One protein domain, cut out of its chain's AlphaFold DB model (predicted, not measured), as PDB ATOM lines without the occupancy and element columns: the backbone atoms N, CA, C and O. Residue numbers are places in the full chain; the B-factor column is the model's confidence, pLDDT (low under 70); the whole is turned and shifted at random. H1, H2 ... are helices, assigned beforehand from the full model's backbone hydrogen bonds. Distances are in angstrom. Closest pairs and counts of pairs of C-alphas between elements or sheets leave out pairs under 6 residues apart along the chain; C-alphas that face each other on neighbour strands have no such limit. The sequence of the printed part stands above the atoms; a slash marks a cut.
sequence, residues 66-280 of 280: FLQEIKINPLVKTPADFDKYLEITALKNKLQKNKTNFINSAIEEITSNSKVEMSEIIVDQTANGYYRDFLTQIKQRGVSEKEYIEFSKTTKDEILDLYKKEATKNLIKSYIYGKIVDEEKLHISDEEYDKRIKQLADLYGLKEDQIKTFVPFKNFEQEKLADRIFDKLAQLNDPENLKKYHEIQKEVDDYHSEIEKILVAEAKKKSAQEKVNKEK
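This is residues 66 to 280 of the 280 residues of the protein "PPIase" of Mycoplasma alkalescens (UniProt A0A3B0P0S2). Two loose lobes of helices are joined by the long helix H2, which crosses H9 and H8 of one lobe and, near its last residues, H5 of the other. One lobe is the crossed pair H3 and H5 with small H4 at its far end; the other is the hairpin of H8 and H9, with H6 and H7 bridging from the start of H8 back to H9, and residues 272 to 280 sticking out. The printed part has 215 residues, nine named helices, H1 to H9, and no named strand: all helix, mostly crossed packing. It is loose, with a radius of gyration of the C-alphas of 23.6 A and spans of 68 by 50 by 37 A.

Find C-alpha 66 at (25.063, 46.714, 22.506), where H1, residues 66 to 70, begins. H2, residues 79 to 113, runs 50.7 A to C-alpha 113 at (47.580, 2.608, -1.521). Next come H3, 120 to 140, 30.1 A; H4, 145 to 152; H5, 156 to 183, 39.5 A; H6, 190 to 204; H7, 208 to 214; and H8, 217 to 237, 29.8 A. H9, residues 239 to 278, runs 56.6 A to (-5.464, 30.953, 25.953).

Start at H1, close to H2 but not clearly touching: the closest C-alphas, Leu 67 and Pro 79, are 7.9 A apart. H2 touches H9 with residues 88 to 95 alone, closest C-alphas Ile 88 and Val 252 at 5.7 A, a steep tilt of 54 degrees, opposite ways. Its residues 99 to 106 alone touch H8, Ile 103 to Phe 230 at 6.1 A between closest C-alphas, about perpendicular at 77 degrees. H3 touches H5, closest C-alphas Ala 127 and Tyr 163 at 4.9 A, and only just touches H4, only at the corner, with 3 pairs of C-alphas within 8 A. H6 touches H7, closest C-alphas Ala 201 and Glu 208 at 5.4 A, and H9, Leu 203 and Val 264 at 4.7 A. In each helix, every O i to N i+4 pair is within hydrogen-bond range.

The C-alphas farthest apart, Lys 153 and Lys 280, are 72.2 A apart. The printed part has no cut and no long link. Look at residues 277 to 280 for pLDDT under 70.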
ATOM      1  N   PHE A  66      24.954  47.230  23.867       91.94
ATOM      2  CA  PHE A  66      25.063  46.714  22.506       91.94
ATOM      3  C   PHE A  66      24.816  45.199  22.459       91.94
ATOM      4  O   PHE A  66      24.043  44.724  21.627       91.94
ATOM      5  N   LEU A  67      25.405  44.438  23.388       93.06
ATOM      6  CA  LEU A  67      25.233  42.982  23.468       93.06
ATOM      7  C   LEU A  67      23.782  42.573  23.778       93.06
ATOM      8  O   LEU A  67      23.260  41.626  23.180       93.06
ATOM      9  N   GLN A  68      23.101  43.319  24.651       89.12
ATOM     10  CA  GLN A  68      21.682  43.119  24.964       89.12
ATOM     11  C   GLN A  68      20.751  43.458  23.794       89.12
ATOM     12  O   GLN A  68      19.672  42.868  23.691       89.12
ATOM     13  N   GLU A  69      21.143  44.388  22.922       89.88
ATOM     14  CA  GLU A  69      20.387  44.735  21.717       89.88
ATOM     15  C   GLU A  69      20.524  43.655  20.637       89.88
ATOM     16  O   GLU A  69      19.518  43.226  20.070       89.88
ATOM     17  N   ILE A  70      21.744  43.166  20.384       91.19
ATOM     18  CA  ILE A  70      21.993  42.179  19.319       91.19
ATOM     19  C   ILE A  70      21.574  40.754  19.696       91.19
ATOM     20  O   ILE A  70      21.270  39.966  18.803       91.19
ATOM     21  N   LYS A  71      21.580  40.407  20.996       88.88
ATOM     22  CA  LYS A  71      21.193  39.087  21.541       88.88
ATOM     23  C   LYS A  71      21.760  37.903  20.752       88.88
ATOM     24  O   LYS A  71      21.054  36.933  20.483       88.88
ATOM     25  N   ILE A  72      23.036  37.979  20.377       89.75
ATOM     26  CA  ILE A  72      23.677  36.962  19.529       89.75
ATOM     27  C   ILE A  72      23.652  35.562  20.151       89.75
ATOM     28  O   ILE A  72      23.684  34.567  19.434       89.75
ATOM     29  N   ASN A  73      23.642  35.490  21.482       89.50
ATOM     30  CA  ASN A  73      23.739  34.263  22.251       89.50
ATOM     31  C   ASN A  73      23.244  34.530  23.687       89.50
ATOM     32  O   ASN A  73      23.609  35.564  24.250       89.50
ATOM     33  N   PRO A  74      22.452  33.632  24.306       92.56
ATOM     34  CA  PRO A  74      21.935  33.825  25.665       92.56
ATOM     35  C   PRO A  74      23.013  33.933  26.763       92.56
ATOM     36  O   PRO A  74      22.743  34.513  27.819       92.56
ATOM     37  N   LEU A  75      24.216  33.398  26.532       93.31
ATOM     38  CA  LEU A  75      25.356  33.519  27.447       93.31
ATOM     39  C   LEU A  75      26.122  34.837  27.288       93.31
ATOM     40  O   LEU A  75      26.865  35.208  28.188       93.31
ATOM     41  N   VAL A  76      25.946  35.560  26.179       95.25
ATOM     42  CA  VAL A  76      26.723  36.771  25.894       95.25
ATOM     43  C   VAL A  76      26.016  38.000  26.446       95.25
ATOM     44  O   VAL A  76      25.081  38.518  25.834       95.25
ATOM     45  N   LYS A  77      26.469  38.473  27.609       93.50
ATOM     46  CA  LYS A  77      25.917  39.665  28.276       93.50
ATOM     47  C   LYS A  77      26.962  40.754  28.482       93.50
ATOM     48  O   LYS A  77      26.614  41.930  28.486       93.50
ATOM     49  N   THR A  78      28.223  40.360  28.612       95.25
ATOM     50  CA  THR A  78      29.369  41.241  28.839       95.25
ATOM     51  C   THR A  78      30.399  41.118  27.711       95.25
ATOM     52  O   THR A  78      30.401  40.122  26.981       95.25
ATOM     53  N   PRO A  79      31.314  42.094  27.559       94.12
ATOM     54  CA  PRO A  79      32.411  41.988  26.595       94.12
ATOM     55  C   PRO A  79      33.283  40.740  26.806       94.12
ATOM     56  O   PRO A  79      33.697  40.118  25.835       94.12
ATOM     57  N   ALA A  80      33.485  40.311  28.057       95.75
ATOM     58  CA  ALA A  80      34.219  39.083  28.363       95.75
ATOM     59  C   ALA A  80      33.483  37.823  27.866       95.75
ATOM     60  O   ALA A  80      34.108  36.915  27.317       95.75
ATOM     61  N   ASP A  81      32.152  37.777  27.993       95.38
ATOM     62  CA  ASP A  81      31.356  36.679  27.428       95.38
ATOM     63  C   ASP A  81      31.426  36.676  25.898       95.38
ATOM     64  O   ASP A  81      31.428  35.615  25.272       95.38
ATOM     65  N   PHE A  82      31.476  37.866  25.287       95.62
ATOM     66  CA  PHE A  82      31.627  38.018  23.845       95.62
ATOM     67  C   PHE A  82      32.985  37.489  23.366       95.62
ATOM     68  O   PHE A  82      33.024  36.718  22.406       95.62
ATOM     69  N   ASP A  83      34.074  37.808  24.068       95.69
ATOM     70  CA  ASP A  83      35.399  37.248  23.784       95.69
ATOM     71  C   ASP A  83      35.395  35.718  23.910       95.69
ATOM     72  O   ASP A  83      35.890  35.020  23.020       95.69
ATOM     73  N   LYS A  84      34.751  35.175  24.955       96.44
ATOM     74  CA  LYS A  84      34.617  33.722  25.121       96.44
ATOM     75  C   LYS A  84      33.802  33.084  23.996       96.44
ATOM     76  O   LYS A  84      34.172  32.034  23.478       96.44
ATOM     77  N   TYR A  85      32.710  33.721  23.582       96.12
ATOM     78  CA  TYR A  85      31.910  33.276  22.443       96.12
ATOM     79  C   TYR A  85      32.735  33.231  21.148       96.12
ATOM     80  O   TYR A  85      32.648  32.255  20.395       96.12
ATOM     81  N   LEU A  86      33.556  34.256  20.891       96.56
ATOM     82  CA  LEU A  86      34.447  34.295  19.730       96.56
ATOM     83  C   LEU A  86      35.514  33.198  19.794       96.56
ATOM     84  O   LEU A  86      35.745  32.532  18.784       96.56
ATOM     85  N   GLU A  87      36.117  32.974  20.963       97.75
ATOM     86  CA  GLU A  87      37.073  31.888  21.197       97.75
ATOM     87  C   GLU A  87      36.440  30.526  20.884       97.75
ATOM     88  O   GLU A  87      36.944  29.794  20.032       97.75
ATOM     89  N   ILE A  88      35.293  30.210  21.490       97.75
ATOM     90  CA  ILE A  88      34.590  28.939  21.272       97.75
ATOM     91  C   ILE A  88      34.182  28.772  19.803       97.75
ATOM     92  O   ILE A  88      34.318  27.687  19.233       97.75
ATOM     93  N   THR A  89      33.730  29.846  19.153       96.19
ATOM     94  CA  THR A  89      33.384  29.827  17.725       96.19
ATOM     95  C   THR A  89      34.615  29.548  16.858       96.19
ATOM     96  O   THR A  89      34.554  28.743  15.923       96.19
ATOM     97  N   ALA A  90      35.750  30.174  17.168       97.88
ATOM     98  CA  ALA A  90      37.011  29.947  16.472       97.88
ATOM     99  C   ALA A  90      37.524  28.513  16.680       97.88
ATOM    100  O   ALA A  90      37.921  27.869  15.704       97.88
ATOM    101  N   LEU A  91      37.452  27.989  17.909       97.88
ATOM    102  CA  LEU A  91      37.810  26.608  18.241       97.88
ATOM    103  C   LEU A  91      36.940  25.614  17.471       97.88
ATOM    104  O   LEU A  91      37.483  24.763  16.772       97.88
ATOM    105  N   LYS A  92      35.613  25.775  17.486       96.88
ATOM    106  CA  LYS A  92      34.678  24.935  16.716       96.88
ATOM    107  C   LYS A  92      35.022  24.900  15.228       96.88
ATOM    108  O   LYS A  92      35.131  23.829  14.629       96.88
ATOM    109  N   ASN A  93      35.248  26.070  14.628       96.31
ATOM    110  CA  ASN A  93      35.619  26.177  13.216       96.31
ATOM    111  C   ASN A  93      36.970  25.506  12.929       96.31
ATOM    112  O   ASN A  93      37.136  24.844  11.900       96.31
ATOM    113  N   LYS A  94      37.939  25.649  13.839       96.81
ATOM    114  CA  LYS A  94      39.261  25.031  13.713       96.81
ATOM    115  C   LYS A  94      39.194  23.511  13.857       96.81
ATOM    116  O   LYS A  94      39.810  22.828  13.043       96.81
ATOM    117  N   LEU A  95      38.436  22.991  14.821       96.31
ATOM    118  CA  LEU A  95      38.201  21.558  15.021       96.31
ATOM    119  C   LEU A  95      37.556  20.933  13.783       96.31
ATOM    120  O   LEU A  95      38.063  19.934  13.275       96.31
ATOM    121  N   GLN A  96      36.509  21.561  13.238       94.19
ATOM    122  CA  GLN A  96      35.847  21.080  12.024       94.19
ATOM    123  C   GLN A  96      36.791  21.101  10.817       94.19
ATOM    124  O   GLN A  96      36.857  20.131  10.066       94.19
ATOM    125  N   LYS A  97      37.566  22.179  10.637       95.31
ATOM    126  CA  LYS A  97      38.550  22.272   9.550       95.31
ATOM    127  C   LYS A  97      39.646  21.215   9.681       95.31
ATOM    128  O   LYS A  97      39.996  20.584   8.689       95.31
ATOM    129  N   ASN A  98      40.179  21.018  10.885       94.81
ATOM    130  CA  ASN A  98      41.204  20.013  11.149       94.81
ATOM    131  C   ASN A  98      40.666  18.600  10.886       94.81
ATOM    132  O   ASN A  98      41.331  17.841  10.187       94.81
ATOM    133  N   LYS A  99      39.453  18.284  11.361       94.31
ATOM    134  CA  LYS A  99      38.767  17.011  11.100       94.31
ATOM    135  C   LYS A  99      38.623  16.753   9.604       94.31
ATOM    136  O   LYS A  99      39.101  15.739   9.108       94.31
ATOM    137  N   THR A 100      38.026  17.693   8.870       93.06
ATOM    138  CA  THR A 100      37.823  17.564   7.419       93.06
ATOM    139  C   THR A 100      39.142  17.393   6.672       93.06
ATOM    140  O   THR A 100      39.245  16.530   5.805       93.06
ATOM    141  N   ASN A 101      40.163  18.184   7.011       94.69
ATOM    142  CA  ASN A 101      41.475  18.074   6.380       94.69
ATOM    143  C   ASN A 101      42.120  16.712   6.659       94.69
ATOM    144  O   ASN A 101      42.600  16.079   5.726       94.69
ATOM    145  N   PHE A 102      42.087  16.254   7.912       95.06
ATOM    146  CA  PHE A 102      42.639  14.961   8.300       95.06
ATOM    147  C   PHE A 102      41.940  13.807   7.580       95.06
ATOM    148  O   PHE A 102      42.618  13.009   6.942       95.06
ATOM    149  N   ILE A 103      40.599  13.749   7.607       92.12
ATOM    150  CA  ILE A 103      39.840  12.706   6.898       92.12
ATOM    151  C   ILE A 103      40.178  12.733   5.407       92.12
ATOM    152  O   ILE A 103      40.448  11.688   4.826       92.12
ATOM    153  N   ASN A 104      40.187  13.910   4.774       90.38
ATOM    154  CA  ASN A 104      40.476  14.015   3.344       90.38
ATOM    155  C   ASN A 104      41.875  13.493   3.002       90.38
ATOM    156  O   ASN A 104      42.003  12.718   2.056       90.38
ATOM    157  N   SER A 105      42.894  13.884   3.773       93.25
ATOM    158  CA  SER A 105      44.266  13.413   3.586       93.25
ATOM    159  C   SER A 105      44.391  11.910   3.838       93.25
ATOM    160  O   SER A 105      44.927  11.204   2.990       93.25
ATOM    161  N   ALA A 106      43.827  11.406   4.938       93.06
ATOM    162  CA  ALA A 106      43.871   9.987   5.279       93.06
ATOM    163  C   ALA A 106      43.162   9.129   4.221       93.06
ATOM    164  O   ALA A 106      43.714   8.141   3.749       93.06
ATOM    165  N   ILE A 107      41.962   9.521   3.781       89.88
ATOM    166  CA  ILE A 107      41.222   8.796   2.740       89.88
ATOM    167  C   ILE A 107      41.950   8.859   1.396       89.88
ATOM    168  O   ILE A 107      41.947   7.870   0.667       89.88
ATOM    169  N   GLU A 108      42.574   9.984   1.040       90.00
ATOM    170  CA  GLU A 108      43.367  10.088  -0.190       90.00
ATOM    171  C   GLU A 108      44.609   9.188  -0.154       90.00
ATOM    172  O   GLU A 108      44.899   8.510  -1.143       90.00
ATOM    173  N   GLU A 109      45.287   9.101   0.990       92.12
ATOM    174  CA  GLU A 109      46.417   8.194   1.196       92.12
ATOM    175  C   GLU A 109      45.985   6.721   1.164       92.12
ATOM    176  O   GLU A 109      46.578   5.924   0.434       92.12
ATOM    177  N   ILE A 110      44.902   6.360   1.860       90.69
ATOM    178  CA  ILE A 110      44.319   5.009   1.815       90.69
ATOM    179  C   ILE A 110      43.926   4.656   0.379       90.69
ATOM    180  O   ILE A 110      44.230   3.564  -0.094       90.69
ATOM    181  N   THR A 111      43.299   5.589  -0.342       87.75
ATOM    182  CA  THR A 111      42.902   5.401  -1.744       87.75
ATOM    183  C   THR A 111      44.106   5.146  -2.639       87.75
ATOM    184  O   THR A 111      44.074   4.225  -3.449       87.75
ATOM    185  N   SER A 112      45.174   5.925  -2.476       87.75
ATOM    186  CA  SER A 112      46.384   5.810  -3.298       87.75
ATOM    187  C   SER A 112      47.132   4.493  -3.069       87.75
ATOM    188  O   SER A 112      47.810   4.012  -3.972       87.75
ATOM    189  N   ASN A 113      46.980   3.893  -1.885       89.06
ATOM    190  CA  ASN A 113      47.580   2.608  -1.521       89.06
ATOM    191  C   ASN A 113      46.633   1.406  -1.699       89.06
ATOM    192  O   ASN A 113      47.039   0.265  -1.478       89.06
ATOM    193  N   SER A 114      45.379   1.631  -2.099       85.94
ATOM    194  CA  SER A 114      44.377   0.575  -2.266       85.94
ATOM    195  C   SER A 114      44.181   0.225  -3.737       85.94
ATOM    196  O   SER A 114      44.046   1.100  -4.590       85.94
ATOM    197  N   LYS A 115      44.069  -1.071  -4.043       83.81
ATOM    198  CA  LYS A 115      43.602  -1.529  -5.356       83.81
ATOM    199  C   LYS A 115      42.088  -1.712  -5.306       83.81
ATOM    200  O   LYS A 115      41.605  -2.671  -4.710       83.81
ATOM    201  N   VAL A 116      41.347  -0.803  -5.934       85.56
ATOM    202  CA  VAL A 116      39.885  -0.887  -6.035       85.56
ATOM    203  C   VAL A 116      39.495  -1.060  -7.496       85.56
ATOM    204  O   VAL A 116      39.723  -0.174  -8.317       85.56
ATOM    205  N   GLU A 117      38.933  -2.219  -7.825       85.62
ATOM    206  CA  GLU A 117      38.453  -2.515  -9.174       85.62
ATOM    207  C   GLU A 117      37.030  -1.978  -9.333       85.62
ATOM    208  O   GLU A 117      36.120  -2.364  -8.599       85.62
ATOM    209  N   MET A 118      36.845  -1.054 -10.279       87.12
ATOM    210  CA  MET A 118      35.555  -0.426 -10.555       87.12
ATOM    211  C   MET A 118      34.977  -0.922 -11.869       87.12
ATOM    212  O   MET A 118      35.649  -0.918 -12.897       87.12
ATOM    213  N   SER A 119      33.700  -1.301 -11.843       92.94
ATOM    214  CA  SER A 119      32.957  -1.599 -13.065       92.94
ATOM    215  C   SER A 119      32.730  -0.318 -13.865       92.94
ATOM    216  O   SER A 119      32.156   0.644 -13.347       92.94
ATOM    217  N   GLU A 120      33.105  -0.335 -15.146       92.56
ATOM    218  CA  GLU A 120      32.859   0.775 -16.077       92.56
ATOM    219  C   GLU A 120      31.377   1.156 -16.140       92.56
ATOM    220  O   GLU A 120      31.049   2.335 -16.220       92.56
ATOM    221  N   ILE A 121      30.466   0.187 -15.991       95.75
ATOM    222  CA  ILE A 121      29.018   0.436 -15.989       95.75
ATOM    223  C   ILE A 121      28.629   1.384 -14.846       95.75
ATOM    224  O   ILE A 121      27.847   2.312 -15.048       95.75
ATOM    225  N   ILE A 122      29.182   1.176 -13.647       94.62
ATOM    226  CA  ILE A 122      28.876   2.006 -12.470       94.62
ATOM    227  C   ILE A 122      29.491   3.400 -12.633       94.62
ATOM    228  O   ILE A 122      28.850   4.405 -12.307       94.62
ATOM    229  N   VAL A 123      30.713   3.471 -13.167       96.12
ATOM    230  CA  VAL A 123      31.389   4.741 -13.465       96.12
ATOM    231  C   VAL A 123      30.576   5.550 -14.474       96.12
ATOM    232  O   VAL A 123      30.286   6.720 -14.228       96.12
ATOM    233  N   ASP A 124      30.126   4.916 -15.552       95.62
ATOM    234  CA  ASP A 124      29.347   5.553 -16.607       95.62
ATOM    235  C   ASP A 124      27.983   6.023 -16.104       95.62
ATOM    236  O   ASP A 124      27.568   7.148 -16.388       95.62
ATOM    237  N   GLN A 125      27.280   5.206 -15.318       96.00
ATOM    238  CA  GLN A 125      26.008   5.606 -14.710       96.00
ATOM    239  C   GLN A 125      26.172   6.829 -13.800       96.00
ATOM    240  O   GLN A 125      25.356   7.755 -13.856       96.00
ATOM    241  N   THR A 126      27.247   6.857 -13.012       95.62
ATOM    242  CA  THR A 126      27.561   7.964 -12.101       95.62
ATOM    243  C   THR A 126      27.932   9.230 -12.877       95.62
ATOM    244  O   THR A 126      27.365  10.292 -12.619       95.62
ATOM    245  N   ALA A 127      28.795   9.122 -13.892       97.06
ATOM    246  CA  ALA A 127      29.183  10.239 -14.753       97.06
ATOM    247  C   ALA A 127      27.983  10.840 -15.505       97.06
ATOM    248  O   ALA A 127      27.841  12.057 -15.592       97.06
ATOM    249  N   ASN A 128      27.060   9.998 -15.980       96.25
ATOM    250  CA  ASN A 128      25.801  10.454 -16.573       96.25
ATOM    251  C   ASN A 128      24.868  11.128 -15.551       96.25
ATOM    252  O   ASN A 128      24.035  11.954 -15.924       96.25
ATOM    253  N   GLY A 129      24.959  10.768 -14.268       96.88
ATOM    254  CA  GLY A 129      24.326  11.505 -13.172       96.88
ATOM    255  C   GLY A 129      24.875  12.927 -13.073       96.88
ATOM    256  O   GLY A 129      24.117  13.878 -13.243       96.88
ATOM    257  N   TYR A 130      26.197  13.063 -12.936       96.56
ATOM    258  CA  TYR A 130      26.869  14.368 -12.869       96.56
ATOM    259  C   TYR A 130      26.575  15.242 -14.087       96.56
ATOM    260  O   TYR A 130      26.288  16.429 -13.950       96.56
ATOM    261  N   TYR A 131      26.558  14.643 -15.278       96.19
ATOM    262  CA  TYR A 131      26.204  15.349 -16.500       96.19
ATOM    263  C   TYR A 131      24.768  15.892 -16.473       96.19
ATOM    264  O   TYR A 131      24.533  17.040 -16.842       96.19
ATOM    265  N   ARG A 132      23.793  15.110 -15.990       96.50
ATOM    266  CA  ARG A 132      22.396  15.565 -15.849       96.50
ATOM    267  C   ARG A 132      22.246  16.681 -14.817       96.50
ATOM    268  O   ARG A 132      21.493  17.631 -15.057       96.50
ATOM    269  N   ASP A 133      22.969  16.595 -13.707       96.00
ATOM    270  CA  ASP A 133      22.980  17.643 -12.683       96.00
ATOM    271  C   ASP A 133      23.578  18.936 -13.245       96.00
ATOM    272  O   ASP A 133      22.995  20.013 -13.097       96.00
ATOM    273  N   PHE A 134      24.679  18.824 -13.986       94.81
ATOM    274  CA  PHE A 134      25.289  19.930 -14.713       94.81
ATOM    275  C   PHE A 134      24.317  20.578 -15.712       94.81
ATOM    276  O   PHE A 134      24.121  21.796 -15.670       94.81
ATOM    277  N   LEU A 135      23.637  19.783 -16.550       94.56
ATOM    278  CA  LEU A 135      22.629  20.287 -17.489       94.56
ATOM    279  C   LEU A 135      21.494  21.029 -16.776       94.56
ATOM    280  O   LEU A 135      21.026  22.070 -17.244       94.56
ATOM    281  N   THR A 136      21.070  20.522 -15.619       96.50
ATOM    282  CA  THR A 136      20.044  21.166 -14.794       96.50
ATOM    283  C   THR A 136      20.524  22.528 -14.289       96.50
ATOM    284  O   THR A 136      19.786  23.511 -14.389       96.50
ATOM    285  N   GLN A 137      21.770  22.621 -13.816       94.19
ATOM    286  CA  GLN A 137      22.358  23.869 -13.321       94.19
ATOM    287  C   GLN A 137      22.511  24.934 -14.416       94.19
ATOM    288  O   GLN A 137      22.183  26.099 -14.180       94.19
ATOM    289  N   ILE A 138      22.979  24.572 -15.616       93.75
ATOM    290  CA  ILE A 138      23.129  25.549 -16.713       93.75
ATOM    291  C   ILE A 138      21.772  25.992 -17.267       93.75
ATOM    292  O   ILE A 138      21.577  27.179 -17.533       93.75
ATOM    293  N   LYS A 139      20.790  25.084 -17.321       94.00
ATOM    294  CA  LYS A 139      19.426  25.407 -17.749       94.00
ATOM    295  C   LYS A 139      18.754  26.390 -16.793       94.00
ATOM    296  O   LYS A 139      18.077  27.309 -17.245       94.00
ATOM    297  N   GLN A 140      18.973  26.249 -15.484       94.44
ATOM    298  CA  GLN A 140      18.500  27.216 -14.485       94.44
ATOM    299  C   GLN A 140      19.103  28.617 -14.678       94.44
ATOM    300  O   GLN A 140      18.480  29.607 -14.306       94.44
ATOM    301  N   ARG A 141      20.286  28.711 -15.292       92.75
ATOM    302  CA  ARG A 141      20.938  29.977 -15.666       92.75
ATOM    303  C   ARG A 141      20.548  30.464 -17.067       92.75
ATOM    304  O   ARG A 141      21.121  31.438 -17.542       92.75
ATOM    305  N   GLY A 142      19.590  29.803 -17.718       93.69
ATOM    306  CA  GLY A 142      19.100  30.162 -19.049       93.69
ATOM    307  C   GLY A 142      20.005  29.726 -20.203       93.69
ATOM    308  O   GLY A 142      19.832  30.235 -21.302       93.69
ATOM    309  N   VAL A 143      20.952  28.812 -19.971       93.94
ATOM    310  CA  VAL A 143      21.884  28.313 -20.994       93.94
ATOM    311  C   VAL A 143      21.509  26.883 -21.377       93.94
ATOM    312  O   VAL A 143      21.373  26.015 -20.512       93.94
ATOM    313  N   SER A 144      21.344  26.617 -22.671       93.50
ATOM    314  CA  SER A 144      21.138  25.264 -23.194       93.50
ATOM    315  C   SER A 144      22.455  24.491 -23.338       93.50
ATOM    316  O   SER A 144      23.533  25.071 -23.448       93.50
ATOM    317  N   GLU A 145      22.369  23.159 -23.393       93.12
ATOM    318  CA  GLU A 145      23.521  22.280 -23.657       93.12
ATOM    319  C   GLU A 145      24.277  22.696 -24.925       93.12
ATOM    320  O   GLU A 145      25.501  22.804 -24.918       93.12
ATOM    321  N   LYS A 146      23.535  22.986 -26.001       93.31
ATOM    322  CA  LYS A 146      24.102  23.368 -27.294       93.31
ATOM    323  C   LYS A 146      24.896  24.673 -27.200       93.31
ATOM    324  O   LYS A 146      26.028  24.723 -27.665       93.31
ATOM    325  N   GLU A 147      24.319  25.696 -26.572       91.81
ATOM    326  CA  GLU A 147      24.986  26.990 -26.375       91.81
ATOM    327  C   GLU A 147      26.233  26.849 -25.498       91.81
ATOM    328  O   GLU A 147      27.260  27.465 -25.782       91.81
ATOM    329  N   TYR A 148      26.173  26.007 -24.460       91.94
ATOM    330  CA  TYR A 148      27.329  25.739 -23.611       91.94
ATOM    331  C   TYR A 148      28.467  25.079 -24.392       91.94
ATOM    332  O   TYR A 148      29.600  25.554 -24.323       91.94
ATOM    333  N   ILE A 149      28.178  24.011 -25.140       93.00
ATOM    334  CA  ILE A 149      29.148  23.287 -25.980       93.00
ATOM    335  C   ILE A 149      29.789  24.239 -27.002       93.00
ATOM    336  O   ILE A 149      31.010  24.270 -27.139       93.00
ATOM    337  N   GLU A 150      28.984  25.076 -27.662       90.69
ATOM    338  CA  GLU A 150      29.456  26.040 -28.662       90.69
ATOM    339  C   GLU A 150      30.370  27.119 -28.060       90.69
ATOM    340  O   GLU A 150      31.450  27.392 -28.588       90.69
ATOM    341  N   PHE A 151      29.982  27.703 -26.923       91.06
ATOM    342  CA  PHE A 151      30.771  28.739 -26.255       91.06
ATOM    343  C   PHE A 151      32.058  28.193 -25.619       91.06
ATOM    344  O   PHE A 151      33.118  28.816 -25.726       91.06
ATOM    345  N   SER A 152      31.976  27.035 -24.956       89.44
ATOM    346  CA  SER A 152      33.111  26.405 -24.263       89.44
ATOM    347  C   SER A 152      34.060  25.661 -25.199       89.44
ATOM    348  O   SER A 152      35.163  25.315 -24.782       89.44
ATOM    349  N   LYS A 153      33.662  25.455 -26.465       92.44
ATOM    350  CA  LYS A 153      34.427  24.717 -27.481       92.44
ATOM    351  C   LYS A 153      34.837  23.317 -27.018       92.44
ATOM    352  O   LYS A 153      35.918  22.848 -27.363       92.44
ATOM    353  N   THR A 154      33.982  22.679 -26.228       91.94
ATOM    354  CA  THR A 154      34.150  21.294 -25.777       91.94
ATOM    355  C   THR A 154      33.109  20.404 -26.442       91.94
ATOM    356  O   THR A 154      32.206  20.898 -27.115       91.94
ATOM    357  N   THR A 155      33.195  19.096 -26.243       93.44
ATOM    358  CA  THR A 155      32.167  18.141 -26.661       93.44
ATOM    359  C   THR A 155      31.501  17.480 -25.461       93.44
ATOM    360  O   THR A 155      32.018  17.476 -24.345       93.44
ATOM    361  N   LYS A 156      30.329  16.882 -25.689       92.75
ATOM    362  CA  LYS A 156      29.659  16.071 -24.669       92.75
ATOM    363  C   LYS A 156      30.551  14.931 -24.170       92.75
ATOM    364  O   LYS A 156      30.585  14.692 -22.967       92.75
ATOM    365  N   ASP A 157      31.263  14.265 -25.073       94.31
ATOM    366  CA  ASP A 157      32.125  13.133 -24.725       94.31
ATOM    367  C   ASP A 157      33.322  13.586 -23.882       94.31
ATOM    368  O   ASP A 157      33.621  12.960 -22.873       94.31
ATOM    369  N   GLU A 158      33.923  14.739 -24.191       94.44
ATOM    370  CA  GLU A 158      34.980  15.330 -23.356       94.44
ATOM    371  C   GLU A 158      34.486  15.676 -21.944       94.44
ATOM    372  O   GLU A 158      35.175  15.402 -20.958       94.44
ATOM    373  N   ILE A 159      33.283  16.252 -21.821       93.69
ATOM    374  CA  ILE A 159      32.672  16.531 -20.513       93.69
ATOM    375  C   ILE A 159      32.419  15.217 -19.761       93.69
ATOM    376  O   ILE A 159      32.719  15.115 -18.570       93.69
ATOM    377  N   LEU A 160      31.874  14.206 -20.442       95.31
ATOM    378  CA  LEU A 160      31.621  12.899 -19.843       95.31
ATOM    379  C   LEU A 160      32.918  12.223 -19.401       95.31
ATOM    380  O   LEU A 160      32.941  11.681 -18.306       95.31
ATOM    381  N   ASP A 161      34.001  12.299 -20.170       95.75
ATOM    382  CA  ASP A 161      35.301  11.737 -19.796       95.75
ATOM    383  C   ASP A 161      35.886  12.402 -18.543       95.75
ATOM    384  O   ASP A 161      36.456  11.725 -17.680       95.75
ATOM    385  N   LEU A 162      35.708  13.719 -18.392       94.56
ATOM    386  CA  LEU A 162      36.050  14.421 -17.152       94.56
ATOM    387  C   LEU A 162      35.207  13.903 -15.980       94.56
ATOM    388  O   LEU A 162      35.760  13.558 -14.931       94.56
ATOM    389  N   TYR A 163      33.895  13.758 -16.174       96.44
ATOM    390  CA  TYR A 163      33.013  13.209 -15.147       96.44
ATOM    391  C   TYR A 163      33.261  11.735 -14.853       96.44
ATOM    392  O   TYR A 163      33.084  11.341 -13.709       96.44
ATOM    393  N   LYS A 164      33.721  10.918 -15.806       96.00
ATOM    394  CA  LYS A 164      34.125   9.526 -15.557       96.00
ATOM    395  C   LYS A 164      35.338   9.469 -14.636       96.00
ATOM    396  O   LYS A 164      35.348   8.678 -13.691       96.00
ATOM    397  N   LYS A 165      36.337  10.335 -14.844       93.12
ATOM    398  CA  LYS A 165      37.502  10.442 -13.944       93.12
ATOM    399  C   LYS A 165      37.081  10.856 -12.535       93.12
ATOM    400  O   LYS A 165      37.494  10.231 -11.557       93.12
ATOM    401  N   GLU A 166      36.226  11.870 -12.429       93.19
ATOM    402  CA  GLU A 166      35.698  12.336 -11.143       93.19
ATOM    403  C   GLU A 166      34.818  11.278 -10.457       93.19
ATOM    404  O   GLU A 166      34.999  10.991  -9.273       93.19
ATOM    405  N   ALA A 167      33.915  10.641 -11.204       95.00
ATOM    406  CA  ALA A 167      33.055   9.560 -10.737       95.00
ATOM    407  C   ALA A 167      33.883   8.398 -10.202       95.00
ATOM    408  O   ALA A 167      33.614   7.924  -9.104       95.00
ATOM    409  N   THR A 168      34.932   7.995 -10.920       92.12
ATOM    410  CA  THR A 168      35.844   6.936 -10.476       92.12
ATOM    411  C   THR A 168      36.484   7.294  -9.136       92.12
ATOM    412  O   THR A 168      36.411   6.502  -8.197       92.12
ATOM    413  N   LYS A 169      37.039   8.509  -8.994       89.38
ATOM    414  CA  LYS A 169      37.643   8.972  -7.731       89.38
ATOM    415  C   LYS A 169      36.623   8.976  -6.583       89.38
ATOM    416  O   LYS A 169      36.929   8.489  -5.497       89.38
ATOM    417  N   ASN A 170      35.419   9.497  -6.811       90.31
ATOM    418  CA  ASN A 170      34.384   9.618  -5.778       90.31
ATOM    419  C   ASN A 170      33.773   8.268  -5.385       90.31
ATOM    420  O   ASN A 170      33.510   8.036  -4.202       90.31
ATOM    421  N   LEU A 171      33.589   7.367  -6.352       92.69
ATOM    422  CA  LEU A 171      33.163   5.997  -6.095       92.69
ATOM    423  C   LEU A 171      34.214   5.293  -5.245       92.69
ATOM    424  O   LEU A 171      33.871   4.817  -4.171       92.69
ATOM    425  N   ILE A 172      35.488   5.292  -5.655       90.81
ATOM    426  CA  ILE A 172      36.562   4.632  -4.894       90.81
ATOM    427  C   ILE A 172      36.589   5.135  -3.449       90.81
ATOM    428  O   ILE A 172      36.559   4.325  -2.524       90.81
ATOM    429  N   LYS A 173      36.546   6.459  -3.251       88.50
ATOM    430  CA  LYS A 173      36.454   7.055  -1.913       88.50
ATOM    431  C   LYS A 173      35.241   6.545  -1.133       88.50
ATOM    432  O   LYS A 173      35.397   6.183   0.025       88.50
ATOM    433  N   SER A 174      34.063   6.485  -1.754       89.06
ATOM    434  CA  SER A 174      32.834   6.005  -1.102       89.06
ATOM    435  C   SER A 174      32.907   4.524  -0.725       89.06
ATOM    436  O   SER A 174      32.487   4.159   0.370       89.06
ATOM    437  N   TYR A 175      33.471   3.671  -1.584       90.56
ATOM    438  CA  TYR A 175      33.655   2.248  -1.285       90.56
ATOM    439  C   TYR A 175      34.677   2.027  -0.170       90.56
ATOM    440  O   TYR A 175      34.431   1.221   0.721       90.56
ATOM    441  N   ILE A 176      35.792   2.764  -0.175       90.38
ATOM    442  CA  ILE A 176      36.774   2.733   0.919       90.38
ATOM    443  C   ILE A 176      36.123   3.186   2.222       90.38
ATOM    444  O   ILE A 176      36.286   2.534   3.247       90.38
ATOM    445  N   TYR A 177      35.348   4.266   2.175       89.06
ATOM    446  CA  TYR A 177      34.626   4.776   3.332       89.06
ATOM    447  C   TYR A 177      33.676   3.721   3.909       89.06
ATOM    448  O   TYR A 177      33.752   3.420   5.096       89.06
ATOM    449  N   GLY A 178      32.844   3.097   3.067       89.75
ATOM    450  CA  GLY A 178      31.968   1.997   3.481       89.75
ATOM    451  C   GLY A 178      32.746   0.807   4.046       89.75
ATOM    452  O   GLY A 178      32.392   0.281   5.095       89.75
ATOM    453  N   LYS A 179      33.873   0.446   3.421       91.62
ATOM    454  CA  LYS A 179      34.719  -0.653   3.894       91.62
ATOM    455  C   LYS A 179      35.318  -0.378   5.275       91.62
ATOM    456  O   LYS A 179      35.371  -1.295   6.086       91.62
ATOM    457  N   ILE A 180      35.733   0.861   5.556       92.19
ATOM    458  CA  ILE A 180      36.194   1.271   6.891       92.19
ATOM    459  C   ILE A 180      35.057   1.118   7.906       92.19
ATOM    460  O   ILE A 180      35.286   0.567   8.977       92.19
ATOM    461  N   VAL A 181      33.838   1.561   7.572       92.69
ATOM    462  CA  VAL A 181      32.672   1.420   8.464       92.69
ATOM    463  C   VAL A 181      32.412  -0.041   8.816       92.69
ATOM    464  O   VAL A 181      32.217  -0.338   9.993       92.69
ATOM    465  N   ASP A 182      32.440  -0.936   7.828       93.00
ATOM    466  CA  ASP A 182      32.155  -2.361   8.025       93.00
ATOM    467  C   ASP A 182      33.256  -3.071   8.830       93.00
ATOM    468  O   ASP A 182      32.964  -3.792   9.785       93.00
ATOM    469  N   GLU A 183      34.530  -2.863   8.473       93.50
ATOM    470  CA  GLU A 183      35.674  -3.497   9.151       93.50
ATOM    471  C   GLU A 183      35.807  -3.022  10.604       93.50
ATOM    472  O   GLU A 183      36.061  -3.816  11.511       93.50
ATOM    473  N   GLU A 184      35.573  -1.730  10.842       93.56
ATOM    474  CA  GLU A 184      35.695  -1.108  12.163       93.56
ATOM    475  C   GLU A 184      34.374  -1.085  12.945       93.56
ATOM    476  O   GLU A 184      34.330  -0.605  14.079       93.56
ATOM    477  N   LYS A 185      33.299  -1.641  12.364       93.19
ATOM    478  CA  LYS A 185      31.958  -1.774  12.960       93.19
ATOM    479  C   LYS A 185      31.394  -0.446  13.471       93.19
ATOM    480  O   LYS A 185      30.862  -0.362  14.577       93.19
ATOM    481  N   LEU A 186      31.492   0.604  12.657       92.75
ATOM    482  CA  LEU A 186      31.165   1.979  13.057       92.75
ATOM    483  C   LEU A 186      29.677   2.350  12.909       92.75
ATOM    484  O   LEU A 186      29.346   3.529  13.016       92.75
ATOM    485  N   HIS A 187      28.773   1.386  12.713       89.62
ATOM    486  CA  HIS A 187      27.347   1.620  12.435       89.62
ATOM    487  C   HIS A 187      26.616   2.441  13.510       89.62
ATOM    488  O   HIS A 187      26.776   2.204  14.710       89.62
ATOM    489  N   ILE A 188      25.788   3.390  13.071       91.44
ATOM    490  CA  ILE A 188      24.995   4.261  13.949       91.44
ATOM    491  C   ILE A 188      23.713   3.544  14.367       91.44
ATOM    492  O   ILE A 188      23.047   2.931  13.537       91.44
ATOM    493  N   SER A 189      23.373   3.619  15.654       91.06
ATOM    494  CA  SER A 189      22.150   3.013  16.182       91.06
ATOM    495  C   SER A 189      20.933   3.938  16.052       91.06
ATOM    496  O   SER A 189      21.054   5.164  16.124       91.06
ATOM    497  N   ASP A 190      19.741   3.346  15.940       92.25
ATOM    498  CA  ASP A 190      18.470   4.085  15.982       92.25
ATOM    499  C   ASP A 190      18.281   4.820  17.318       92.25
ATOM    500  O   ASP A 190      17.750   5.926  17.353       92.25
ATOM    501  N   GLU A 191      18.791   4.257  18.417       93.50
ATOM    502  CA  GLU A 191      18.721   4.867  19.750       93.50
ATOM    503  C   GLU A 191      19.460   6.214  19.813       93.50
ATOM    504  O   GLU A 191      18.965   7.180  20.403       93.50
ATOM    505  N   GLU A 192      20.639   6.307  19.189       92.69
ATOM    506  CA  GLU A 192      21.392   7.561  19.085       92.69
ATOM    507  C   GLU A 192      20.625   8.608  18.274       92.69
ATOM    508  O   GLU A 192      20.596   9.787  18.648       92.69
ATOM    509  N   TYR A 193      19.979   8.173  17.190       95.25
ATOM    510  CA  TYR A 193      19.162   9.040  16.354       95.25
ATOM    511  C   TYR A 193      17.930   9.548  17.104       95.25
ATOM    512  O   TYR A 193      17.735  10.760  17.199       95.25
ATOM    513  N   ASP A 194      17.141   8.663  17.710       94.12
ATOM    514  CA  ASP A 194      15.933   9.038  18.447       94.12
ATOM    515  C   ASP A 194      16.261   9.953  19.635       94.12
ATOM    516  O   ASP A 194      15.563  10.942  19.878       94.12
ATOM    517  N   LYS A 195      17.387   9.718  20.324       93.94
ATOM    518  CA  LYS A 195      17.875  10.630  21.369       93.94
ATOM    519  C   LYS A 195      18.140  12.031  20.815       93.94
ATOM    520  O   LYS A 195      17.734  13.012  21.443       93.94
ATOM    521  N   ARG A 196      18.797  12.147  19.654       92.50
ATOM    522  CA  ARG A 196      19.059  13.447  19.015       92.50
ATOM    523  C   ARG A 196      17.768  14.119  18.554       92.50
ATOM    524  O   ARG A 196      17.599  15.318  18.772       92.50
ATOM    525  N   ILE A 197      16.850  13.361  17.960       95.38
ATOM    526  CA  ILE A 197      15.541  13.863  17.530       95.38
ATOM    527  C   ILE A 197      14.760  14.423  18.716       95.38
ATOM    528  O   ILE A 197      14.247  15.538  18.627       95.38
ATOM    529  N   LYS A 198      14.739  13.714  19.847       93.44
ATOM    530  CA  LYS A 198      14.083  14.175  21.073       93.44
ATOM    531  C   LYS A 198      14.692  15.468  21.619       93.44
ATOM    532  O   LYS A 198      13.961  16.383  21.978       93.44
ATOM    533  N   GLN A 199      16.022  15.576  21.640       89.00
ATOM    534  CA  GLN A 199      16.705  16.806  22.066       89.00
ATOM    535  C   GLN A 199      16.318  18.010  21.198       89.00
ATOM    536  O   GLN A 199      16.031  19.088  21.714       89.00
ATOM    537  N   LEU A 200      16.280  17.823  19.879       89.62
ATOM    538  CA  LEU A 200      15.883  18.869  18.939       89.62
ATOM    539  C   LEU A 200      14.389  19.205  19.047       89.62
ATOM    540  O   LEU A 200      14.018  20.374  18.956       89.62
ATOM    541  N   ALA A 201      13.538  18.204  19.275       91.12
ATOM    542  CA  ALA A 201      12.110  18.392  19.514       91.12
ATOM    543  C   ALA A 201      11.871  19.256  20.760       91.12
ATOM    544  O   ALA A 201      11.118  20.228  20.698       91.12
ATOM    545  N   ASP A 202      12.586  18.970  21.853       88.75
ATOM    546  CA  ASP A 202      12.554  19.766  23.082       88.75
ATOM    547  C   ASP A 202      13.069  21.199  22.867       88.75
ATOM    548  O   ASP A 202      12.484  22.145  23.400       88.75
ATOM    549  N   LEU A 203      14.144  21.369  22.089       84.88
ATOM    550  CA  LEU A 203      14.752  22.674  21.803       84.88
ATOM    551  C   LEU A 203      13.832  23.576  20.980       84.88
ATOM    552  O   LEU A 203      13.662  24.752  21.303       84.88
ATOM    553  N   TYR A 204      13.235  23.033  19.924       85.94
ATOM    554  CA  TYR A 204      12.381  23.800  19.018       85.94
ATOM    555  C   TYR A 204      10.903  23.796  19.426       85.94
ATOM    556  O   TYR A 204      10.102  24.501  18.811       85.94
ATOM    557  N   GLY A 205      10.521  23.021  20.447       86.19
ATOM    558  CA  GLY A 205       9.125  22.850  20.859       86.19
ATOM    559  C   GLY A 205       8.257  22.187  19.783       86.19
ATOM    560  O   GLY A 205       7.056  22.449  19.709       86.19
ATOM    561  N   LEU A 206       8.867  21.368  18.923       89.38
ATOM    562  CA  LEU A 206       8.211  20.677  17.813       89.38
ATOM    563  C   LEU A 206       7.980  19.205  18.156       89.38
ATOM    564  O   LEU A 206       8.609  18.656  19.056       89.38
ATOM    565  N   LYS A 207       7.088  18.540  17.417       92.50
ATOM    566  CA  LYS A 207       6.952  17.080  17.518       92.50
ATOM    567  C   LYS A 207       8.153  16.391  16.871       92.50
ATOM    568  O   LYS A 207       8.662  16.869  15.858       92.50
ATOM    569  N   GLU A 208       8.540  15.233  17.397       93.31
ATOM    570  CA  GLU A 208       9.648  14.428  16.864       93.31
ATOM    571  C   GLU A 208       9.494  14.141  15.360       93.31
ATOM    572  O   GLU A 208      10.442  14.350  14.614       93.31
ATOM    573  N   ASP A 209       8.292  13.800  14.880       93.81
ATOM    574  CA  ASP A 209       8.027  13.559  13.447       93.81
ATOM    575  C   ASP A 209       8.341  14.772  12.555       93.81
ATOM    576  O   ASP A 209       8.818  14.639  11.423       93.81
ATOM    577  N   GLN A 210       8.106  15.984  13.070       91.62
ATOM    578  CA  GLN A 210       8.451  17.210  12.354       91.62
ATOM    579  C   GLN A 210       9.969  17.370  12.288       91.62
ATOM    580  O   GLN A 210      10.501  17.666  11.223       91.62
ATOM    581  N   ILE A 211      10.679  17.103  13.388       93.31
ATOM    582  CA  ILE A 211      12.146  17.114  13.405       93.31
ATOM    583  C   ILE A 211      12.717  16.054  12.459       93.31
ATOM    584  O   ILE A 211      13.625  16.377  11.702       93.31
ATOM    585  N   LYS A 212      12.166  14.832  12.427       93.62
ATOM    586  CA  LYS A 212      12.606  13.750  11.521       93.62
ATOM    587  C   LYS A 212      12.507  14.144  10.042       93.62
ATOM    588  O   LYS A 212      13.301  13.678   9.231       93.62
ATOM    589  N   THR A 213      11.592  15.054   9.695       92.31
ATOM    590  CA  THR A 213      11.489  15.623   8.339       92.31
ATOM    591  C   THR A 213      12.673  16.541   8.007       92.31
ATOM    592  O   THR A 213      13.184  16.511   6.890       92.31
ATOM    593  N   PHE A 214      13.132  17.348   8.971       90.12
ATOM    594  CA  PHE A 214      14.272  18.262   8.799       90.12
ATOM    595  C   PHE A 214      15.628  17.586   9.011       90.12
ATOM    596  O   PHE A 214      16.629  18.008   8.434       90.12
ATOM    597  N   VAL A 215      15.659  16.528   9.819       91.94
ATOM    598  CA  VAL A 215      16.846  15.733  10.142       91.94
ATOM    599  C   VAL A 215      16.564  14.267   9.804       91.94
ATOM    600  O   VAL A 215      16.330  13.461  10.706       91.94
ATOM    601  N   PRO A 216      16.559  13.891   8.511       93.81
ATOM    602  CA  PRO A 216      16.416  12.495   8.116       93.81
ATOM    603  C   PRO A 216      17.539  11.637   8.706       93.81
ATOM    604  O   PRO A 216      18.684  12.095   8.775       93.81
ATOM    605  N   PHE A 217      17.237  10.379   9.049       92.75
ATOM    606  CA  PHE A 217      18.217   9.428   9.598       92.75
ATOM    607  C   PHE A 217      19.509   9.392   8.779       92.75
ATOM    608  O   PHE A 217      20.587   9.543   9.334       92.75
ATOM    609  N   LYS A 218      19.401   9.325   7.446       89.75
ATOM    610  CA  LYS A 218      20.552   9.309   6.532       89.75
ATOM    611  C   LYS A 218      21.511  10.491   6.729       89.75
ATOM    612  O   LYS A 218      22.719  10.312   6.640       89.75
ATOM    613  N   ASN A 219      20.997  11.694   6.987       89.25
ATOM    614  CA  ASN A 219      21.848  12.872   7.181       89.25
ATOM    615  C   ASN A 219      22.567  12.806   8.533       89.25
ATOM    616  O   ASN A 219      23.756  13.098   8.612       89.25
ATOM    617  N   PHE A 220      21.850  12.384   9.579       91.94
ATOM    618  CA  PHE A 220      22.428  12.162  10.903       91.94
ATOM    619  C   PHE A 220      23.488  11.054  10.882       91.94
ATOM    620  O   PHE A 220      24.578  11.226  11.422       91.94
ATOM    621  N   GLU A 221      23.187   9.941  10.214       91.31
ATOM    622  CA  GLU A 221      24.094   8.816  10.030       91.31
ATOM    623  C   GLU A 221      25.378   9.261   9.323       91.31
ATOM    624  O   GLU A 221      26.467   8.995   9.819       91.31
ATOM    625  N   GLN A 222      25.274  10.005   8.217       87.88
ATOM    626  CA  GLN A 222      26.442  10.521   7.495       87.88
ATOM    627  C   GLN A 222      27.328  11.424   8.362       87.88
ATOM    628  O   GLN A 222      28.551  11.282   8.342       87.88
ATOM    629  N   GLU A 223      26.729  12.335   9.132       88.69
ATOM    630  CA  GLU A 223      27.470  13.206  10.049       88.69
ATOM    631  C   GLU A 223      28.205  12.381  11.116       88.69
ATOM    632  O   GLU A 223      29.404  12.566  11.335       88.69
ATOM    633  N   LYS A 224      27.515  11.419  11.739       91.75
ATOM    634  CA  LYS A 224      28.075  10.614  12.830       91.75
ATOM    635  C   LYS A 224      29.096   9.584  12.371       91.75
ATOM    636  O   LYS A 224      30.071   9.346  13.081       91.75
ATOM    637  N   LEU A 225      28.928   9.005  11.185       91.88
ATOM    638  CA  LEU A 225      29.943   8.138  10.593       91.88
ATOM    639  C   LEU A 225      31.235   8.912  10.317       91.88
ATOM    640  O   LEU A 225      32.316   8.385  10.576       91.88
ATOM    641  N   ALA A 226      31.145  10.172   9.879       90.00
ATOM    642  CA  ALA A 226      32.328  11.005   9.676       90.00
ATOM    643  C   ALA A 226      33.085  11.273  10.983       90.00
ATOM    644  O   ALA A 226      34.314  11.201  10.985       90.00
ATOM    645  N   ASP A 227      32.368  11.517  12.085       92.88
ATOM    646  CA  ASP A 227      32.966  11.652  13.420       92.88
ATOM    647  C   ASP A 227      33.675  10.355  13.847       92.88
ATOM    648  O   ASP A 227      34.848  10.374  14.214       92.88
ATOM    649  N   ARG A 228      33.001   9.205  13.722       94.44
ATOM    650  CA  ARG A 228      33.557   7.905  14.132       94.44
ATOM    651  C   ARG A 228      34.769   7.483  13.307       94.44
ATOM    652  O   ARG A 228      35.726   6.941  13.855       94.44
ATOM    653  N   ILE A 229      34.745   7.729  11.999       93.88
ATOM    654  CA  ILE A 229      35.886   7.441  11.119       93.88
ATOM    655  C   ILE A 229      37.057   8.352  11.456       93.88
ATOM    656  O   ILE A 229      38.188   7.871  11.514       93.88
ATOM    657  N   PHE A 230      36.806   9.639  11.709       95.56
ATOM    658  CA  PHE A 230      37.848  10.542  12.186       95.56
ATOM    659  C   PHE A 230      38.495  10.009  13.460       95.56
ATOM    660  O   PHE A 230      39.708   9.819  13.470       95.56
ATOM    661  N   ASP A 231      37.698   9.713  14.488       95.62
ATOM    662  CA  ASP A 231      38.206   9.221  15.768       95.62
ATOM    663  C   ASP A 231      39.002   7.929  15.587       95.62
ATOM    664  O   ASP A 231      40.102   7.800  16.119       95.62
ATOM    665  N   LYS A 232      38.497   6.986  14.781       95.88
ATOM    666  CA  LYS A 232      39.183   5.716  14.528       95.88
ATOM    667  C   LYS A 232      40.528   5.918  13.832       95.88
ATOM    668  O   LYS A 232      41.537   5.381  14.289       95.88
ATOM    669  N   LEU A 233      40.556   6.680  12.741       94.75
ATOM    670  CA  LEU A 233      41.778   6.917  11.973       94.75
ATOM    671  C   LEU A 233      42.786   7.759  12.767       94.75
ATOM    672  O   LEU A 233      43.978   7.459  12.758       94.75
ATOM    673  N   ALA A 234      42.324   8.772  13.503       96.06
ATOM    674  CA  ALA A 234      43.172   9.587  14.366       96.06
ATOM    675  C   ALA A 234      43.732   8.769  15.537       96.06
ATOM    676  O   ALA A 234      44.903   8.906  15.860       96.06
ATOM    677  N   GLN A 235      42.946   7.859  16.120       96.25
ATOM    678  CA  GLN A 235      43.392   6.971  17.198       96.25
ATOM    679  C   GLN A 235      44.492   6.007  16.737       96.25
ATOM    680  O   GLN A 235      45.373   5.664  17.528       96.25
ATOM    681  N   LEU A 236      44.434   5.555  15.481       94.06
ATOM    682  CA  LEU A 236      45.461   4.704  14.876       94.06
ATOM    683  C   LEU A 236      46.729   5.487  14.505       94.06
ATOM    684  O   LEU A 236      47.821   4.931  14.583       94.06
ATOM    685  N   ASN A 237      46.587   6.752  14.102       94.31
ATOM    686  CA  ASN A 237      47.692   7.572  13.604       94.31
ATOM    687  C   ASN A 237      48.409   8.377  14.703       94.31
ATOM    688  O   ASN A 237      49.634   8.418  14.737       94.31
ATOM    689  N   ASP A 238      47.654   9.047  15.575       95.12
ATOM    690  CA  ASP A 238      48.168   9.969  16.592       95.12
ATOM    691  C   ASP A 238      47.217  10.056  17.810       95.12
ATOM    692  O   ASP A 238      46.398  10.978  17.932       95.12
ATOM    693  N   PRO A 239      47.300   9.083  18.736       96.19
ATOM    694  CA  PRO A 239      46.401   9.014  19.883       96.19
ATOM    695  C   PRO A 239      46.614  10.144  20.899       96.19
ATOM    696  O   PRO A 239      45.702  10.458  21.665       96.19
ATOM    697  N   GLU A 240      47.799  10.754  20.943       95.38
ATOM    698  CA  GLU A 240      48.084  11.854  21.867       95.38
ATOM    699  C   GLU A 240      47.405  13.145  21.404       95.38
ATOM    700  O   GLU A 240      46.711  13.794  22.192       95.38
ATOM    701  N   ASN A 241      47.516  13.487  20.117       94.44
ATOM    702  CA  ASN A 241      46.821  14.657  19.583       94.44
ATOM    703  C   ASN A 241      45.305  14.450  19.478       94.44
ATOM    704  O   ASN A 241      44.568  15.431  19.602       94.44
ATOM    705  N   LEU A 242      44.819  13.210  19.332       96.75
ATOM    706  CA  LEU A 242      43.385  12.925  19.433       96.75
ATOM    707  C   LEU A 242      42.832  13.256  20.828       96.75
ATOM    708  O   LEU A 242      41.787  13.892  20.929       96.75
ATOM    709  N   LYS A 243      43.551  12.914  21.909       96.81
ATOM    710  CA  LYS A 243      43.134  13.296  23.273       96.81
ATOM    711  C   LYS A 243      43.003  14.809  23.413       96.81
ATOM    712  O   LYS A 243      41.974  15.293  23.873       96.81
ATOM    713  N   LYS A 244      44.001  15.558  22.934       95.75
ATOM    714  CA  LYS A 244      43.960  17.027  22.929       95.75
ATOM    715  C   LYS A 244      42.799  17.569  22.087       95.75
ATOM    716  O   LYS A 244      42.164  18.545  22.472       95.75
ATOM    717  N   TYR A 245      42.510  16.946  20.943       96.56
ATOM    718  CA  TYR A 245      41.347  17.290  20.125       96.56
ATOM    719  C   TYR A 245      40.044  17.106  20.912       96.56
ATOM    720  O   TYR A 245      39.230  18.024  20.943       96.56
ATOM    721  N   HIS A 246      39.863  15.965  21.586       97.19
ATOM    722  CA  HIS A 246      38.664  15.684  22.384       97.19
ATOM    723  C   HIS A 246      38.525  16.589  23.609       97.19
ATOM    724  O   HIS A 246      37.407  16.958  23.946       97.19
ATOM    725  N   GLU A 247      39.622  16.995  24.250       97.50
ATOM    726  CA  GLU A 247      39.587  17.977  25.343       97.50
ATOM    727  C   GLU A 247      39.024  19.326  24.874       97.50
ATOM    728  O   GLU A 247      38.111  19.868  25.498       97.50
ATOM    729  N   ILE A 248      39.508  19.834  23.735       97.19
ATOM    730  CA  ILE A 248      39.026  21.093  23.147       97.19
ATOM    731  C   ILE A 248      37.591  20.928  22.621       97.19
ATOM    732  O   ILE A 248      36.757  21.814  22.794       97.19
ATOM    733  N   GLN A 249      37.278  19.794  21.989       97.06
ATOM    734  CA  GLN A 249      35.924  19.492  21.519       97.06
ATOM    735  C   GLN A 249      34.933  19.468  22.685       97.06
ATOM    736  O   GLN A 249      33.863  20.057  22.579       97.06
ATOM    737  N   LYS A 250      35.315  18.873  23.818       97.44
ATOM    738  CA  LYS A 250      34.496  18.856  25.028       97.44
ATOM    739  C   LYS A 250      34.235  20.262  25.561       97.44
ATOM    740  O   LYS A 250      33.099  20.561  25.900       97.44
ATOM    741  N   GLU A 251      35.240  21.137  25.594       97.31
ATOM    742  CA  GLU A 251      35.045  22.540  25.991       97.31
ATOM    743  C   GLU A 251      34.007  23.244  25.100       97.31
ATOM    744  O   GLU A 251      33.099  23.922  25.589       97.31
ATOM    745  N   VAL A 252      34.110  23.047  23.782       97.56
ATOM    746  CA  VAL A 252      33.155  23.591  22.810       97.56
ATOM    747  C   VAL A 252      31.754  23.011  23.023       97.56
ATOM    748  O   VAL A 252      30.776  23.765  23.002       97.56
ATOM    749  N   ASP A 253      31.643  21.699  23.227       95.38
ATOM    750  CA  ASP A 253      30.373  20.993  23.410       95.38
ATOM    751  C   ASP A 253      29.696  21.357  24.733       95.38
ATOM    752  O   ASP A 253      28.478  21.532  24.765       95.38
ATOM    753  N   ASP A 254      30.467  21.527  25.809       96.75
ATOM    754  CA  ASP A 254      29.971  21.952  27.118       96.75
ATOM    755  C   ASP A 254      29.374  23.367  27.025       96.75
ATOM    756  O   ASP A 254      28.243  23.588  27.471       96.75
ATOM    757  N   TYR A 255      30.061  24.296  26.344       96.62
ATOM    758  CA  TYR A 255      29.555  25.653  26.097       96.62
ATOM    759  C   TYR A 255      28.249  25.650  25.281       96.62
ATOM    760  O   TYR A 255      27.280  26.328  25.629       96.62
ATOM    761  N   HIS A 256      28.175  24.855  24.206       93.25
ATOM    762  CA  HIS A 256      26.948  24.741  23.406       93.25
ATOM    763  C   HIS A 256      25.818  24.034  24.162       93.25
ATOM    764  O   HIS A 256      24.660  24.429  24.038       93.25
ATOM    765  N   SER A 257      26.137  23.038  24.987       92.81
ATOM    766  CA  SER A 257      25.160  22.334  25.822       92.81
ATOM    767  C   SER A 257      24.530  23.257  26.863       92.81
ATOM    768  O   SER A 257      23.348  23.118  27.184       92.81
ATOM    769  N   GLU A 258      25.291  24.203  27.411       95.12
ATOM    770  CA  GLU A 258      24.757  25.222  28.315       95.12
ATOM    771  C   GLU A 258      23.765  26.148  27.597       95.12
ATOM    772  O   GLU A 258      22.660  26.376  28.094       95.12
ATOM    773  N   ILE A 259      24.105  26.587  26.382       92.56
ATOM    774  CA  ILE A 259      23.208  27.377  25.528       92.56
ATOM    775  C   ILE A 259      21.921  26.606  25.229       92.56
ATOM    776  O   ILE A 259      20.828  27.142  25.420       92.56
ATOM    777  N   GLU A 260      22.027  25.345  24.801       89.50
ATOM    778  CA  GLU A 260      20.865  24.501  24.507       89.50
ATOM    779  C   GLU A 260      19.944  24.370  25.729       89.50
ATOM    780  O   GLU A 260      18.730  24.531  25.605       89.50
ATOM    781  N   LYS A 261      20.500  24.159  26.931       91.25
ATOM    782  CA  LYS A 261      19.712  24.092  28.176       91.25
ATOM    783  C   LYS A 261      18.950  25.387  28.451       91.25
ATOM    784  O   LYS A 261      17.783  25.323  28.848       91.25
ATOM    785  N   ILE A 262      19.582  26.545  28.244       92.31
ATOM    786  CA  ILE A 262      18.937  27.850  28.440       92.31
ATOM    787  C   ILE A 262      17.789  28.025  27.444       92.31
ATOM    788  O   ILE A 262      16.667  28.320  27.857       92.31
ATOM    789  N   LEU A 263      18.032  27.759  26.160       89.25
ATOM    790  CA  LEU A 263      17.026  27.904  25.107       89.25
ATOM    791  C   LEU A 263      15.830  26.961  25.311       89.25
ATOM    792  O   LEU A 263      14.683  27.391  25.197       89.25
ATOM    793  N   VAL A 264      16.071  25.701  25.695       87.94
ATOM    794  CA  VAL A 264      15.003  24.745  26.048       87.94
ATOM    795  C   VAL A 264      14.174  25.266  27.226       87.94
ATOM    796  O   VAL A 264      12.943  25.193  27.211       87.94
ATOM    797  N   ALA A 265      14.822  25.797  28.268       89.25
ATOM    798  CA  ALA A 265      14.123  26.343  29.428       89.25
ATOM    799  C   ALA A 265      13.272  27.573  29.060       89.25
ATOM    800  O   ALA A 265      12.141  27.706  29.537       89.25
ATOM    801  N   GLU A 266      13.779  28.451  28.194       87.81
ATOM    802  CA  GLU A 266      13.050  29.612  27.674       87.81
ATOM    803  C   GLU A 266      11.850  29.200  26.809       87.81
ATOM    804  O   GLU A 266      10.741  29.705  27.019       87.81
ATOM    805  N   ALA A 267      12.018  28.224  25.913       85.44
ATOM    806  CA  ALA A 267      10.940  27.683  25.084       85.44
ATOM    807  C   ALA A 267       9.820  27.047  25.931       85.44
ATOM    808  O   ALA A 267       8.626  27.290  25.702       85.44
ATOM    809  N   LYS A 268      10.182  26.288  26.974       85.50
ATOM    810  CA  LYS A 268       9.219  25.702  27.926       85.50
ATOM    811  C   LYS A 268       8.457  26.772  28.711       85.50
ATOM    812  O   LYS A 268       7.243  26.660  28.869       85.50
ATOM    813  N   LYS A 269       9.128  27.838  29.157       86.25
ATOM    814  CA  LYS A 269       8.464  28.967  29.835       86.25
ATOM    815  C   LYS A 269       7.482  29.689  28.910       86.25
ATOM    816  O   LYS A 269       6.354  29.955  29.319       86.25
ATOM    817  N   LYS A 270       7.883  29.960  27.666       83.88
ATOM    818  CA  LYS A 270       7.045  30.653  26.679       83.88
ATOM    819  C   LYS A 270       5.790  29.848  26.326       83.88
ATOM    820  O   LYS A 270       4.683  30.376  26.388       83.88
ATOM    821  N   SER A 271       5.944  28.554  26.049       79.62
ATOM    822  CA  SER A 271       4.808  27.670  25.750       79.62
ATOM    823  C   SER A 271       3.837  27.512  26.929       79.62
ATOM    824  O   SER A 271       2.627  27.435  26.718       79.62
ATOM    825  N   ALA A 272       4.328  27.513  28.175       79.31
ATOM    826  CA  ALA A 272       3.472  27.512  29.362       79.31
ATOM    827  C   ALA A 272       2.663  28.818  29.500       79.31
ATOM    828  O   ALA A 272       1.463  28.769  29.762       79.31
ATOM    829  N   GLN A 273       3.288  29.977  29.269       74.50
ATOM    830  CA  GLN A 273       2.608  31.279  29.305       74.50
ATOM    831  C   GLN A 273       1.540  31.412  28.209       74.50
ATOM    832  O   GLN A 273       0.453  31.926  28.468       74.50
ATOM    833  N   GLU A 274       1.807  30.907  27.004       75.56
ATOM    834  CA  GLU A 274       0.841  30.912  25.898       75.56
ATOM    835  C   GLU A 274      -0.386  30.030  26.173       75.56
ATOM    836  O   GLU A 274      -1.487  30.376  25.747       75.56
ATOM    837  N   LYS A 275      -0.229  28.917  26.902       72.38
ATOM    838  CA  LYS A 275      -1.362  28.081  27.334       72.38
ATOM    839  C   LYS A 275      -2.224  28.795  28.374       72.38
ATOM    840  O   LYS A 275      -3.433  28.869  28.197       72.38
ATOM    841  N   VAL A 276      -1.603  29.411  29.383       70.94
ATOM    842  CA  VAL A 276      -2.316  30.178  30.424       70.94
ATOM    843  C   VAL A 276      -3.071  31.376  29.835       70.94
ATOM    844  O   VAL A 276      -4.177  31.678  30.269       70.94
ATOM    845  N   ASN A 277      -2.509  32.047  28.827       67.31
ATOM    846  CA  ASN A 277      -3.168  33.172  28.158       67.31
ATOM    847  C   ASN A 277      -4.293  32.755  27.197       67.31
ATOM    848  O   ASN A 277      -5.090  33.607  26.829       67.31
ATOM    849  N   LYS A 278      -4.357  31.487  26.769       63.44
ATOM    850  CA  LYS A 278      -5.464  30.953  25.953       63.44
ATOM    851  C   LYS A 278      -6.633  30.422  26.789       63.44
ATOM    852  O   LYS A 278      -7.711  30.222  26.244       63.44
ATOM    853  N   GLU A 279      -6.408  30.162  28.075       59.84
ATOM    854  CA  GLU A 279      -7.423  29.694  29.032       59.84
ATOM    855  C   GLU A 279      -8.108  30.844  29.801       59.84
ATOM    856  O   GLU A 279      -9.034  30.592  30.573       59.84
ATOM    857  N   LYS A 280      -7.668  32.092  29.593       48.56
ATOM    858  CA  LYS A 280      -8.297  33.326  30.090       48.56
ATOM    859  C   LYS A 280      -9.033  34.047  28.970       48.56
ATOM    860  O   LYS A 280     -10.069  34.667  29.291       48.56
TER     861      LYS A 280